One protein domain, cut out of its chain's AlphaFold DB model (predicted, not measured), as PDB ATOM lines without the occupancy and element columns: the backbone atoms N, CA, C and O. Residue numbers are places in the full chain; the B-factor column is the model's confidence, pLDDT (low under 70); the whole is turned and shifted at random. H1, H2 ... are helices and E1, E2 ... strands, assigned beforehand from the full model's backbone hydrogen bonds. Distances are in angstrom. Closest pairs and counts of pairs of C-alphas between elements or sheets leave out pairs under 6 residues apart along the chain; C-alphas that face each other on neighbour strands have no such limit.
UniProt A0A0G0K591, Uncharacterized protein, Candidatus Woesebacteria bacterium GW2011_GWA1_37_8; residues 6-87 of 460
ATOM      1  N   PRO A   6     -28.329  28.627 -10.422       92.81
ATOM      2  CA  PRO A   6     -29.680  28.068 -10.385       92.81
ATOM      3  C   PRO A   6     -30.409  28.146 -11.740       92.81
ATOM      4  O   PRO A   6     -31.363  27.403 -11.958       92.81
ATOM      5  N   PHE A   7     -29.955  28.989 -12.673       93.62
ATOM      6  CA  PHE A   7     -30.459  29.006 -14.049       93.62
ATOM      7  C   PHE A   7     -29.709  28.005 -14.933       93.62
ATOM      8  O   PHE A   7     -30.342  27.295 -15.709       93.62
ATOM      9  N   GLU A   8     -28.384  27.889 -14.784       93.00
ATOM     10  CA  GLU A   8     -27.568  26.967 -15.586       93.00
ATOM     11  C   GLU A   8     -27.942  25.494 -15.379       93.00
ATOM     12  O   GLU A   8     -27.961  24.722 -16.337       93.00
ATOM     13  N   ILE A   9     -28.300  25.087 -14.157       92.06
ATOM     14  CA  ILE A   9     -28.745  23.707 -13.890       92.06
ATOM     15  C   ILE A   9     -30.049  23.353 -14.627       92.06
ATOM     16  O   ILE A   9     -30.290  22.188 -14.954       92.06
ATOM     17  N   ALA A  10     -30.886  24.344 -14.932       92.88
ATOM     18  CA  ALA A  10     -32.119  24.140 -15.682       92.88
ATOM     19  C   ALA A  10     -31.905  24.130 -17.206       92.88
ATOM     20  O   ALA A  10     -32.837  23.801 -17.939       92.88
ATOM     21  N   ILE A  11     -30.700  24.453 -17.690       94.25
ATOM     22  CA  ILE A  11     -30.379  24.389 -19.117       94.25
ATOM     23  C   ILE A  11     -30.241  22.929 -19.558       94.25
ATOM     24  O   ILE A  11     -29.598  22.112 -18.893       94.25
ATOM     25  N   VAL A  12     -30.825  22.611 -20.715       93.31
ATOM     26  CA  VAL A  12     -30.696  21.302 -21.370       93.31
ATOM     27  C   VAL A  12     -29.851  21.437 -22.639       93.31
ATOM     28  O   VAL A  12     -30.256  22.100 -23.595       93.31
ATOM     29  N   GLY A  13     -28.678  20.801 -22.662       90.81
ATOM     30  CA  GLY A  13     -27.709  20.922 -23.757       90.81
ATOM     31  C   GLY A  13     -26.961  22.263 -23.769       90.81
ATOM     32  O   GLY A  13     -27.003  23.023 -22.808       90.81
ATOM     33  N   SER A  14     -26.247  22.555 -24.859       88.06
ATOM     34  CA  SER A  14     -25.394  23.755 -24.986       88.06
ATOM     35  C   SER A  14     -25.877  24.774 -26.022       88.06
ATOM     36  O   SER A  14     -25.468  25.932 -25.974       88.06
ATOM     37  N   TYR A  15     -26.738  24.361 -26.957       85.12
ATOM     38  CA  TYR A  15     -27.115  25.178 -28.113       85.12
ATOM     39  C   TYR A  15     -28.115  26.293 -27.771       85.12
ATOM     40  O   TYR A  15     -27.919  27.444 -28.152       85.12
ATOM     41  N   GLU A  16     -29.190  25.965 -27.050       88.25
ATOM     42  CA  GLU A  16     -30.279  26.898 -26.755       88.25
ATOM     43  C   GLU A  16     -30.384  27.135 -25.251       88.25
ATOM     44  O   GLU A  16     -31.064  26.411 -24.535       88.25
ATOM     45  N   GLN A  17     -29.673  28.151 -24.768       91.06
ATOM     46  CA  GLN A  17     -29.539  28.393 -23.334       91.06
ATOM     47  C   GLN A  17     -30.787  28.995 -22.685       91.06
ATOM     48  O   GLN A  17     -30.886  28.930 -21.473       91.06
ATOM     49  N   LEU A  18     -31.743  29.576 -23.422       91.88
ATOM     50  CA  LEU A  18     -32.958  30.142 -22.814       91.88
ATOM     51  C   LEU A  18     -33.987  29.061 -22.444       91.88
ATOM     52  O   LEU A  18     -34.971  29.380 -21.767       91.88
ATOM     53  N   ASN A  19     -33.757  27.787 -22.795       93.31
ATOM     54  CA  ASN A  19     -34.637  26.693 -22.390       93.31
ATOM     55  C   ASN A  19     -34.791  26.562 -20.878       93.31
ATOM     56  O   ASN A  19     -35.826  26.049 -20.458       93.31
ATOM     57  N   PHE A  20     -33.866  27.083 -20.062       93.94
ATOM     58  CA  PHE A  20     -34.025  27.077 -18.606       93.94
ATOM     59  C   PHE A  20     -35.380  27.651 -18.175       93.94
ATOM     60  O   PHE A  20     -35.958  27.165 -17.207       93.94
ATOM     61  N   ILE A  21     -35.918  28.633 -18.919       94.50
ATOM     62  CA  ILE A  21     -37.212  29.269 -18.640       94.50
ATOM     63  C   ILE A  21     -38.340  28.231 -18.654       94.50
ATOM     64  O   ILE A  21     -39.224  28.280 -17.802       94.50
ATOM     65  N   ARG A  22     -38.319  27.292 -19.610       92.38
ATOM     66  CA  ARG A  22     -39.373  26.278 -19.773       92.38
ATOM     67  C   ARG A  22     -39.056  24.957 -19.070       92.38
ATOM     68  O   ARG A  22     -39.970  24.338 -18.535       92.38
ATOM     69  N   GLU A  23     -37.793  24.533 -19.047       93.25
ATOM     70  CA  GLU A  23     -37.406  23.222 -18.506       93.25
ATOM     71  C   GLU A  23     -37.198  23.262 -16.983       93.25
ATOM     72  O   GLU A  23     -37.444  22.276 -16.281       93.25
ATOM     73  N   GLY A  24     -36.809  24.418 -16.435       92.75
ATOM     74  CA  GLY A  24     -36.671  24.629 -15.000       92.75
ATOM     75  C   GLY A  24     -38.028  24.761 -14.312       92.75
ATOM     76  O   GLY A  24     -38.601  25.847 -14.226       92.75
ATOM     77  N   LYS A  25     -38.533  23.666 -13.737       91.62
ATOM     78  CA  LYS A  25     -39.837  23.646 -13.042       91.62
ATOM     79  C   LYS A  25     -39.940  24.639 -11.874       91.62
ATOM     80  O   LYS A  25     -41.044  25.018 -11.495       91.62
ATOM     81  N   PHE A  26     -38.803  25.063 -11.325       94.62
ATOM     82  CA  PHE A  26     -38.687  26.012 -10.217       94.62
ATOM     83  C   PHE A  26     -38.430  27.466 -10.653       94.62
ATOM     84  O   PHE A  26     -38.300  28.335  -9.794       94.62
ATOM     85  N   MET A  27     -38.396  27.774 -11.959       95.56
ATOM     86  CA  MET A  27     -38.106  29.139 -12.435       95.56
ATOM     87  C   MET A  27     -39.094  30.190 -11.934       95.56
ATOM     88  O   MET A  27     -38.689  31.316 -11.662       95.56
ATOM     89  N   GLY A  28     -40.366  29.823 -11.759       95.94
ATOM     90  CA  GLY A  28     -41.367  30.727 -11.191       95.94
ATOM     91  C   GLY A  28     -40.984  31.244  -9.803       95.94
ATOM     92  O   GLY A  28     -41.155  32.427  -9.529       95.94
ATOM     93  N   GLU A  29     -40.399  30.385  -8.964       96.88
ATOM     94  CA  GLU A  29     -39.944  30.752  -7.618       96.88
ATOM     95  C   GLU A  29     -38.690  31.634  -7.667       96.88
ATOM     96  O   GLU A  29     -38.603  32.608  -6.926       96.88
ATOM     97  N   LEU A  30     -37.742  31.350  -8.573       96.56
ATOM     98  CA  LEU A  30     -36.549  32.190  -8.752       96.56
ATOM     99  C   LEU A  30     -36.892  33.586  -9.279       96.56
ATOM    100  O   LEU A  30     -36.307  34.576  -8.841       96.56
ATOM    101  N   PHE A  31     -37.838  33.683 -10.214       96.75
ATOM    102  CA  PHE A  31     -38.311  34.968 -10.726       96.75
ATOM    103  C   PHE A  31     -39.096  35.753  -9.675       96.75
ATOM    104  O   PHE A  31     -38.936  36.973  -9.613       96.75
ATOM    105  N   ASP A  32     -39.858  35.073  -8.813       97.56
ATOM    106  CA  ASP A  32     -40.529  35.697  -7.672       97.56
ATOM    107  C   ASP A  32     -39.519  36.371  -6.730       97.56
ATOM    108  O   ASP A  32     -39.567  37.592  -6.563       97.56
ATOM    109  N   ILE A  33     -38.545  35.620  -6.196       97.50
ATOM    110  CA  ILE A  33     -37.534  36.171  -5.269       97.50
ATOM    111  C   ILE A  33     -36.603  37.203  -5.919       97.50
ATOM    112  O   ILE A  33     -35.991  38.000  -5.220       97.50
ATOM    113  N   SER A  34     -36.493  37.204  -7.250       96.38
ATOM    114  CA  SER A  34     -35.724  38.205  -8.001       96.38
ATOM    115  C   SER A  34     -36.523  39.487  -8.266       96.38
ATOM    116  O   SER A  34     -36.021  40.393  -8.928       96.38
ATOM    117  N   GLY A  35     -37.780  39.571  -7.814       95.62
ATOM    118  CA  GLY A  35     -38.656  40.719  -8.057       95.62
ATOM    119  C   GLY A  35     -39.033  40.910  -9.532       95.62
ATOM    120  O   GLY A  35     -39.307  42.030  -9.974       95.62
ATOM    121  N   ILE A  36     -39.020  39.835 -10.328       95.75
ATOM    122  CA  ILE A  36     -39.318  39.893 -11.761       95.75
ATOM    123  C   ILE A  36     -40.824  39.750 -11.962       95.75
ATOM    124  O   ILE A  36     -41.377  38.651 -11.984       95.75
ATOM    125  N   LYS A  37     -41.487  40.889 -12.171       96.88
ATOM    126  CA  LYS A  37     -42.922  40.954 -12.488       96.88
ATOM    127  C   LYS A  37     -43.241  40.795 -13.976       96.88
ATOM    128  O   LYS A  37     -44.325  40.336 -14.339       96.88
ATOM    129  N   TYR A  38     -42.323  41.226 -14.837       96.50
ATOM    130  CA  TYR A  38     -42.536  41.279 -16.279       96.50
ATOM    131  C   TYR A  38     -41.361  40.669 -17.033       96.50
ATOM    132  O   TYR A  38     -40.208  40.987 -16.749       96.50
ATOM    133  N   ILE A  39     -41.661  39.847 -18.036       95.56
ATOM    134  CA  ILE A  39     -40.679  39.254 -18.946       95.56
ATOM    135  C   ILE A  39     -40.984  39.753 -20.353       95.56
ATOM    136  O   ILE A  39     -42.093  39.579 -20.857       95.56
ATOM    137  N   SER A  40     -39.996  40.384 -20.984       94.62
ATOM    138  CA  SER A  40     -40.065  40.788 -22.387       94.62
ATOM    139  C   SER A  40     -39.314  39.775 -23.245       94.62
ATOM    140  O   SER A  40     -38.156  39.473 -22.956       94.62
ATOM    141  N   TYR A  41     -39.957  39.267 -24.298       92.69
ATOM    142  CA  TYR A  41     -39.331  38.359 -25.267       92.69
ATOM    143  C   TYR A  41     -39.389  38.960 -26.682       92.69
ATOM    144  O   TYR A  41     -40.267  38.609 -27.480       92.69
ATOM    145  N   PRO A  42     -38.515  39.937 -26.987       92.31
ATOM    146  CA  PRO A  42     -38.602  40.723 -28.211       92.31
ATOM    147  C   PRO A  42     -38.387  39.868 -29.464       92.31
ATOM    148  O   PRO A  42     -37.602  38.921 -29.464       92.31
ATOM    149  N   TYR A  43     -39.084  40.236 -30.538       92.06
ATOM    150  CA  TYR A  43     -38.946  39.623 -31.856       92.06
ATOM    151  C   TYR A  43     -37.493  39.721 -32.353       92.06
ATOM    152  O   TYR A  43     -36.836  40.736 -32.087       92.06
ATOM    153  N   PRO A  44     -36.976  38.711 -33.082       87.50
ATOM    154  CA  PRO A  44     -35.629  38.760 -33.636       87.50
ATOM    155  C   PRO A  44     -35.397  40.022 -34.473       87.50
ATOM    156  O   PRO A  44     -36.290  40.482 -35.182       87.50
ATOM    157  N   ASP A  45     -34.184  40.579 -34.414       85.75
ATOM    158  CA  ASP A  45     -33.842  41.766 -35.200       85.75
ATOM    159  C   ASP A  45     -33.925  41.451 -36.699       85.75
ATOM    160  O   ASP A  45     -33.091  40.730 -37.248       85.75
ATOM    161  N   ILE A  46     -34.935  42.019 -37.361       82.94
ATOM    162  CA  ILE A  46     -35.212  41.835 -38.791       82.94
ATOM    163  C   ILE A  46     -34.112  42.388 -39.703       82.94
ATOM    164  O   ILE A  46     -34.122  42.117 -40.898       82.94
ATOM    165  N   ARG A  47     -33.172  43.175 -39.161       83.94
ATOM    166  CA  ARG A  47     -32.013  43.694 -39.903       83.94
ATOM    167  C   ARG A  47     -30.879  42.677 -40.004       83.94
ATOM    168  O   ARG A  47     -29.896  42.951 -40.684       83.94
ATOM    169  N   ARG A  48     -30.977  41.535 -39.314       81.00
ATOM    170  CA  ARG A  48     -30.000  40.451 -39.439       81.00
ATOM    171  C   ARG A  48     -30.051  39.865 -40.845       81.00
ATOM    172  O   ARG A  48     -31.092  39.374 -41.274       81.00
ATOM    173  N   GLU A  49     -28.910  39.888 -41.531       70.69
ATOM    174  CA  GLU A  49     -28.756  39.346 -42.889       70.69
ATOM    175  C   GLU A  49     -29.049  37.834 -42.960       70.69
ATOM    176  O   GLU A  49     -29.395  37.315 -44.017       70.69
ATOM    177  N   ASP A  50     -28.965  37.131 -41.828       78.94
ATOM    178  CA  ASP A  50     -29.102  35.683 -41.685       78.94
ATOM    179  C   ASP A  50     -30.378  35.242 -40.939       78.94
ATOM    180  O   ASP A  50     -30.453  34.107 -40.457       78.94
ATOM    181  N   LEU A  51     -31.408  36.097 -40.830       83.56
ATOM    182  CA  LEU A  51     -32.661  35.715 -40.171       83.56
ATOM    183  C   LEU A  51     -33.434  34.670 -40.996       83.56
ATOM    184  O   LEU A  51     -34.256  34.986 -41.855       83.56
ATOM    185  N   LYS A  52     -33.177  33.392 -40.707       88.06
ATOM    186  CA  LYS A  52     -33.861  32.252 -41.326       88.06
ATOM    187  C   LYS A  52     -35.316  32.153 -40.864       88.06
ATOM    188  O   LYS A  52     -35.643  32.490 -39.725       88.06
ATOM    189  N   LYS A  53     -36.175  31.603 -41.729       87.94
ATOM    190  CA  LYS A  53     -37.582  31.302 -41.415       87.94
ATOM    191  C   LYS A  53     -37.715  30.433 -40.156       87.94
ATOM    192  O   LYS A  53     -38.537  30.747 -39.302       87.94
ATOM    193  N   ASP A  54     -36.828  29.458 -39.984       86.50
ATOM    194  CA  ASP A  54     -36.796  28.584 -38.807       86.50
ATOM    195  C   ASP A  54     -36.593  29.356 -37.493       86.50
ATOM    196  O   ASP A  54     -37.192  29.008 -36.481       86.50
ATOM    197  N   ASN A  55     -35.819  30.450 -37.499       87.44
ATOM    198  CA  ASN A  55     -35.625  31.291 -36.311       87.44
ATOM    199  C   ASN A  55     -36.921  32.017 -35.928       87.44
ATOM    200  O   ASN A  55     -37.228  32.180 -34.748       87.44
ATOM    201  N   ILE A  56     -37.679  32.463 -36.933       90.38
ATOM    202  CA  ILE A  56     -38.974  33.122 -36.745       90.38
ATOM    203  C   ILE A  56     -40.002  32.114 -36.230       90.38
ATOM    204  O   ILE A  56     -40.750  32.416 -35.302       90.38
ATOM    205  N   ASP A  57     -40.037  30.916 -36.810       90.38
ATOM    206  CA  ASP A  57     -40.965  29.872 -36.387       90.38
ATOM    207  C   ASP A  57     -40.644  29.422 -34.960       90.38
ATOM    208  O   ASP A  57     -41.539  29.398 -34.116       90.38
ATOM    209  N   TYR A  58     -39.363  29.200 -34.653       89.38
ATOM    210  CA  TYR A  58     -38.898  28.910 -33.299       89.38
ATOM    211  C   TYR A  58     -39.277  30.011 -32.302       89.38
ATOM    212  O   TYR A  58     -39.765  29.704 -31.219       89.38
ATOM    213  N   TYR A  59     -39.134  31.290 -32.669       92.56
ATOM    214  CA  TYR A  59     -39.544  32.409 -31.814       92.56
ATOM    215  C   TYR A  59     -41.012  32.296 -31.379       92.56
ATOM    216  O   TYR A  59     -41.316  32.401 -30.190       92.56
ATOM    217  N   TYR A  60     -41.933  32.056 -32.319       93.06
ATOM    218  CA  TYR A  60     -43.354  31.932 -31.985       93.06
ATOM    219  C   TYR A  60     -43.653  30.670 -31.173       93.06
ATOM    220  O   TYR A  60     -44.489  30.722 -30.272       93.06
ATOM    221  N   GLN A  61     -42.973  29.557 -31.463       92.19
ATOM    222  CA  GLN A  61     -43.109  28.317 -30.692       92.19
ATOM    223  C   GLN A  61     -42.656  28.520 -29.246       92.19
ATOM    224  O   GLN A  61     -43.403  28.219 -28.317       92.19
ATOM    225  N   PHE A  62     -41.468  29.095 -29.053       92.81
ATOM    226  CA  PHE A  62     -40.922  29.354 -27.731       92.81
ATOM    227  C   PHE A  62     -41.782  30.357 -26.957       92.81
ATOM    228  O   PHE A  62     -42.080  30.115 -25.791       92.81
ATOM    229  N   LEU A  63     -42.257  31.431 -27.605       94.94
ATOM    230  CA  LEU A  63     -43.181  32.395 -26.995       94.94
ATOM    231  C   LEU A  63     -44.477  31.728 -26.504       94.94
ATOM    232  O   LEU A  63     -44.970  32.051 -25.422       94.94
ATOM    233  N   ASP A  64     -45.044  30.813 -27.283       94.44
ATOM    234  CA  ASP A  64     -46.252  30.079 -26.897       94.44
ATOM    235  C   ASP A  64     -45.986  29.135 -25.714       94.44
ATOM    236  O   ASP A  64     -46.726  29.153 -24.728       94.44
ATOM    237  N   GLN A  65     -44.870  28.397 -25.749       93.75
ATOM    238  CA  GLN A  65     -44.430  27.551 -24.638       93.75
ATOM    239  C   GLN A  65     -44.281  28.355 -23.343       93.75
ATOM    240  O   GLN A  65     -44.889  27.986 -22.338       93.75
ATOM    241  N   ILE A  66     -43.543  29.472 -23.357       94.94
ATOM    242  CA  ILE A  66     -43.350  30.290 -22.152       94.94
ATOM    243  C   ILE A  66     -44.668  30.903 -21.666       94.94
ATOM    244  O   ILE A  66     -44.905  30.949 -20.464       94.94
ATOM    245  N   THR A  67     -45.564  31.306 -22.576       95.62
ATOM    246  CA  THR A  67     -46.877  31.871 -22.216       95.62
ATOM    247  C   THR A  67     -47.761  30.846 -21.492       95.62
ATOM    248  O   THR A  67     -48.586  31.226 -20.665       95.62
ATOM    249  N   SER A  68     -47.575  29.553 -21.775       94.19
ATOM    250  CA  SER A  68     -48.335  28.450 -21.170       94.19
ATOM    251  C   SER A  68     -47.812  27.977 -19.806       94.19
ATOM    252  O   SER A  68     -48.423  27.108 -19.181       94.19
ATOM    253  N   LEU A  69     -46.688  28.523 -19.327       95.62
ATOM    254  CA  LEU A  69     -46.066  28.070 -18.084       95.62
ATOM    255  C   LEU A  69     -46.944  28.370 -16.860       95.62
ATOM    256  O   LEU A  69     -47.550  29.439 -16.763       95.62
ATOM    257  N   PRO A  70     -46.975  27.471 -15.858       94.31
ATOM    258  CA  PRO A  70     -47.904  27.567 -14.731       94.31
ATOM    259  C   PRO A  70     -47.666  28.782 -13.830       94.31
ATOM    260  O   PRO A  70     -48.551  29.138 -13.052       94.31
ATOM    261  N   TRP A  71     -46.497  29.416 -13.914       95.12
ATOM    262  CA  TRP A  71     -46.119  30.600 -13.142       95.12
ATOM    263  C   TRP A  71     -46.273  31.920 -13.925       95.12
ATOM    264  O   TRP A  71     -46.070  32.992 -13.352       95.12
ATOM    265  N   ILE A  72     -46.703  31.869 -15.192       97.50
ATOM    266  CA  ILE A  72     -47.124  33.037 -15.976       97.50
ATOM    267  C   ILE A  72     -48.618  33.297 -15.752       97.50
ATOM    268  O   ILE A  72     -49.436  32.381 -15.792       97.50
ATOM    269  N   ASP A  73     -48.973  34.551 -15.475       97.69
ATOM    270  CA  ASP A  73     -50.357  35.012 -15.326       97.69
ATOM    271  C   ASP A  73     -50.998  35.241 -16.698       97.69
ATOM    272  O   ASP A  73     -52.005  34.627 -17.045       97.69
ATOM    273  N   LYS A  74     -50.390  36.119 -17.504       96.75
ATOM    274  CA  LYS A  74     -50.906  36.490 -18.827       96.75
ATOM    275  C   LYS A  74     -49.853  37.142 -19.711       96.75
ATOM    276  O   LYS A  74     -48.865  37.693 -19.228       96.75
ATOM    277  N   LYS A  75     -50.140  37.176 -21.012       96.88
ATOM    278  CA  LYS A  75     -49.460  38.013 -22.007       96.88
ATOM    279  C   LYS A  75     -50.256  39.308 -22.219       96.88
ATOM    280  O   LYS A  75     -51.446  39.246 -22.509       96.88
ATOM    281  N   ILE A  76     -49.618  40.470 -22.050       95.75
ATOM    282  CA  ILE A  76     -50.247  41.798 -22.206       95.75
ATOM    283  C   ILE A  76     -50.201  42.265 -23.662       95.75
ATOM    284  O   ILE A  76     -51.161  42.851 -24.153       95.75
ATOM    285  N   THR A  77     -49.077  42.037 -24.336       93.56
ATOM    286  CA  THR A  77     -48.832  42.503 -25.702       93.56
ATOM    287  C   THR A  77     -48.458  41.340 -26.605       93.56
ATOM    288  O   THR A  77     -47.804  40.387 -26.181       93.56
ATOM    289  N   ASP A  78     -48.865  41.428 -27.864       91.94
ATOM    290  CA  ASP A  78     -48.379  40.552 -28.923       91.94
ATOM    291  C   ASP A  78     -47.034  41.055 -29.483       91.94
ATOM    292  O   ASP A  78     -46.592  42.164 -29.150       91.94
ATOM    293  N   PRO A  79     -46.343  40.255 -30.315       90.19
ATOM    294  CA  PRO A  79     -45.146  40.700 -31.021       90.19
ATOM    295  C   PRO A  79     -45.357  42.043 -31.746       90.19
ATOM    296  O   PRO A  79     -46.455  42.314 -32.233       90.19
ATOM    297  N   PRO A  80     -44.321  42.898 -31.824       89.38
ATOM    298  CA  PRO A  80     -42.900  42.546 -31.756       89.38
ATOM    299  C   PRO A  80     -42.269  42.562 -30.355       89.38
ATOM    300  O   PRO A  80     -41.130  42.132 -30.211       89.38
ATOM    301  N   VAL A  81     -42.966  43.046 -29.326       90.75
ATOM    302  CA  VAL A  81     -42.440  43.089 -27.950       90.75
ATOM    303  C   VAL A  81     -43.498  42.522 -27.005       90.75
ATOM    304  O   VAL A  81     -44.217  43.284 -26.353       90.75
ATOM    305  N   PRO A  82     -43.658  41.189 -26.968       94.56
ATOM    306  CA  PRO A  82     -44.582  40.559 -26.053       94.56
ATOM    307  C   PRO A  82     -44.099  40.733 -24.616       94.56
ATOM    308  O   PRO A  82     -42.928  40.501 -24.301       94.56
ATOM    309  N   LEU A  83     -45.027  41.130 -23.754       96.88
ATOM    310  CA  LEU A  83     -44.812  41.326 -22.330       96.88
ATOM    311  C   LEU A  83     -45.625  40.291 -21.557       96.88
ATOM    312  O   LEU A  83     -46.857  40.318 -21.577       96.88
ATOM    313  N   LEU A  84     -44.932  39.385 -20.880       97.56
ATOM    314  CA  LEU A  84     -45.521  38.359 -20.026       97.56
ATOM    315  C   LEU A  84     -45.493  38.828 -18.575       97.56
ATOM    316  O   LEU A  84     -44.502  39.405 -18.131       97.56
ATOM    317  N   VAL A  85     -46.572  38.582 -17.843       98.06
ATOM    318  CA  VAL A  85     -46.707  38.905 -16.418       98.06
ATOM    319  C   VAL A  85     -46.523  37.629 -15.616       98.06
ATOM    320  O   VAL A  85     -47.173  36.628 -15.910       98.06
ATOM    321  N   THR A  86     -45.664  37.654 -14.604       97.69
ATOM    322  CA  THR A  86     -45.520  36.547 -13.651       97.69
ATOM    323  C   THR A  86     -46.650  36.581 -12.618       97.69
ATOM    324  O   THR A  86     -47.174  37.643 -12.279       97.69
ATOM    325  N   LYS A  87     -47.060  35.416 -12.100       96.94
ATOM    326  CA  LYS A  87     -48.124  35.331 -11.080       96.94
ATOM    327  C   LYS A  87     -47.715  35.923  -9.734       96.94
ATOM    328  O   LYS A  87     -48.566  36.417  -8.998       96.94
TER     329      LYS A  87
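AT A GLANCE: This is residues 6 to 87 of the 460 residues of an uncharacterized protein of Candidatus Woesebacteria bacterium GW2011_GWA1_37_8 (UniProt A0A0G0K591). A small three-stranded sheet meets the last turns of the long helix H3, with short H2 at one end and short H1 away from the sheet; residues 47 to 54 stick out. The printed part has 82 residues, under half in named elements: H1 H2 E1 H3 E2 E3, class mixed, sheet E1 E3 E2 antiparallel. It is compact, radius of gyration of the C-alphas 13.3 A, spanning 39 by 31 by 18 A.

HOW THE PARTS SIT: H1, residues 17 to 23, has 1 of 3 O i to N i+4 and 2 of 4 O i to N i+3 pairs within hydrogen-bond range; H2, residues 27 to 33, and H3, residues 53 to 67, have every O i to N i+4 pair. H2 and H3 only graze the sheet; the closest C-alphas are Gly 28 and Thr 86, 7.6 A, and Thr 67 and Lys 75, 6.7 A. E3, residues 83 to 86, is antiparallel to E1, residues 38 to 40, with N 39 and O 84 at 2.9 A, and forms a hairpin with E2, residues 72 to 75, with N 73 and O 85 at 2.8 A. E1, H3, E2 make a split strand-helix-strand unit, E3 between its strands, crossover right-handed.

IN THESE COORDINATES: H1 begins at C-alpha 17 (-29.539, 28.393, -23.334). H3 is 21.3 A long. E3 ends at C-alpha 86 (-45.520, 36.547, -13.651).

THE WHOLE: The printed part has no cut. Link E1 to H3 is long. No printed residue is under 70 in pLDDT.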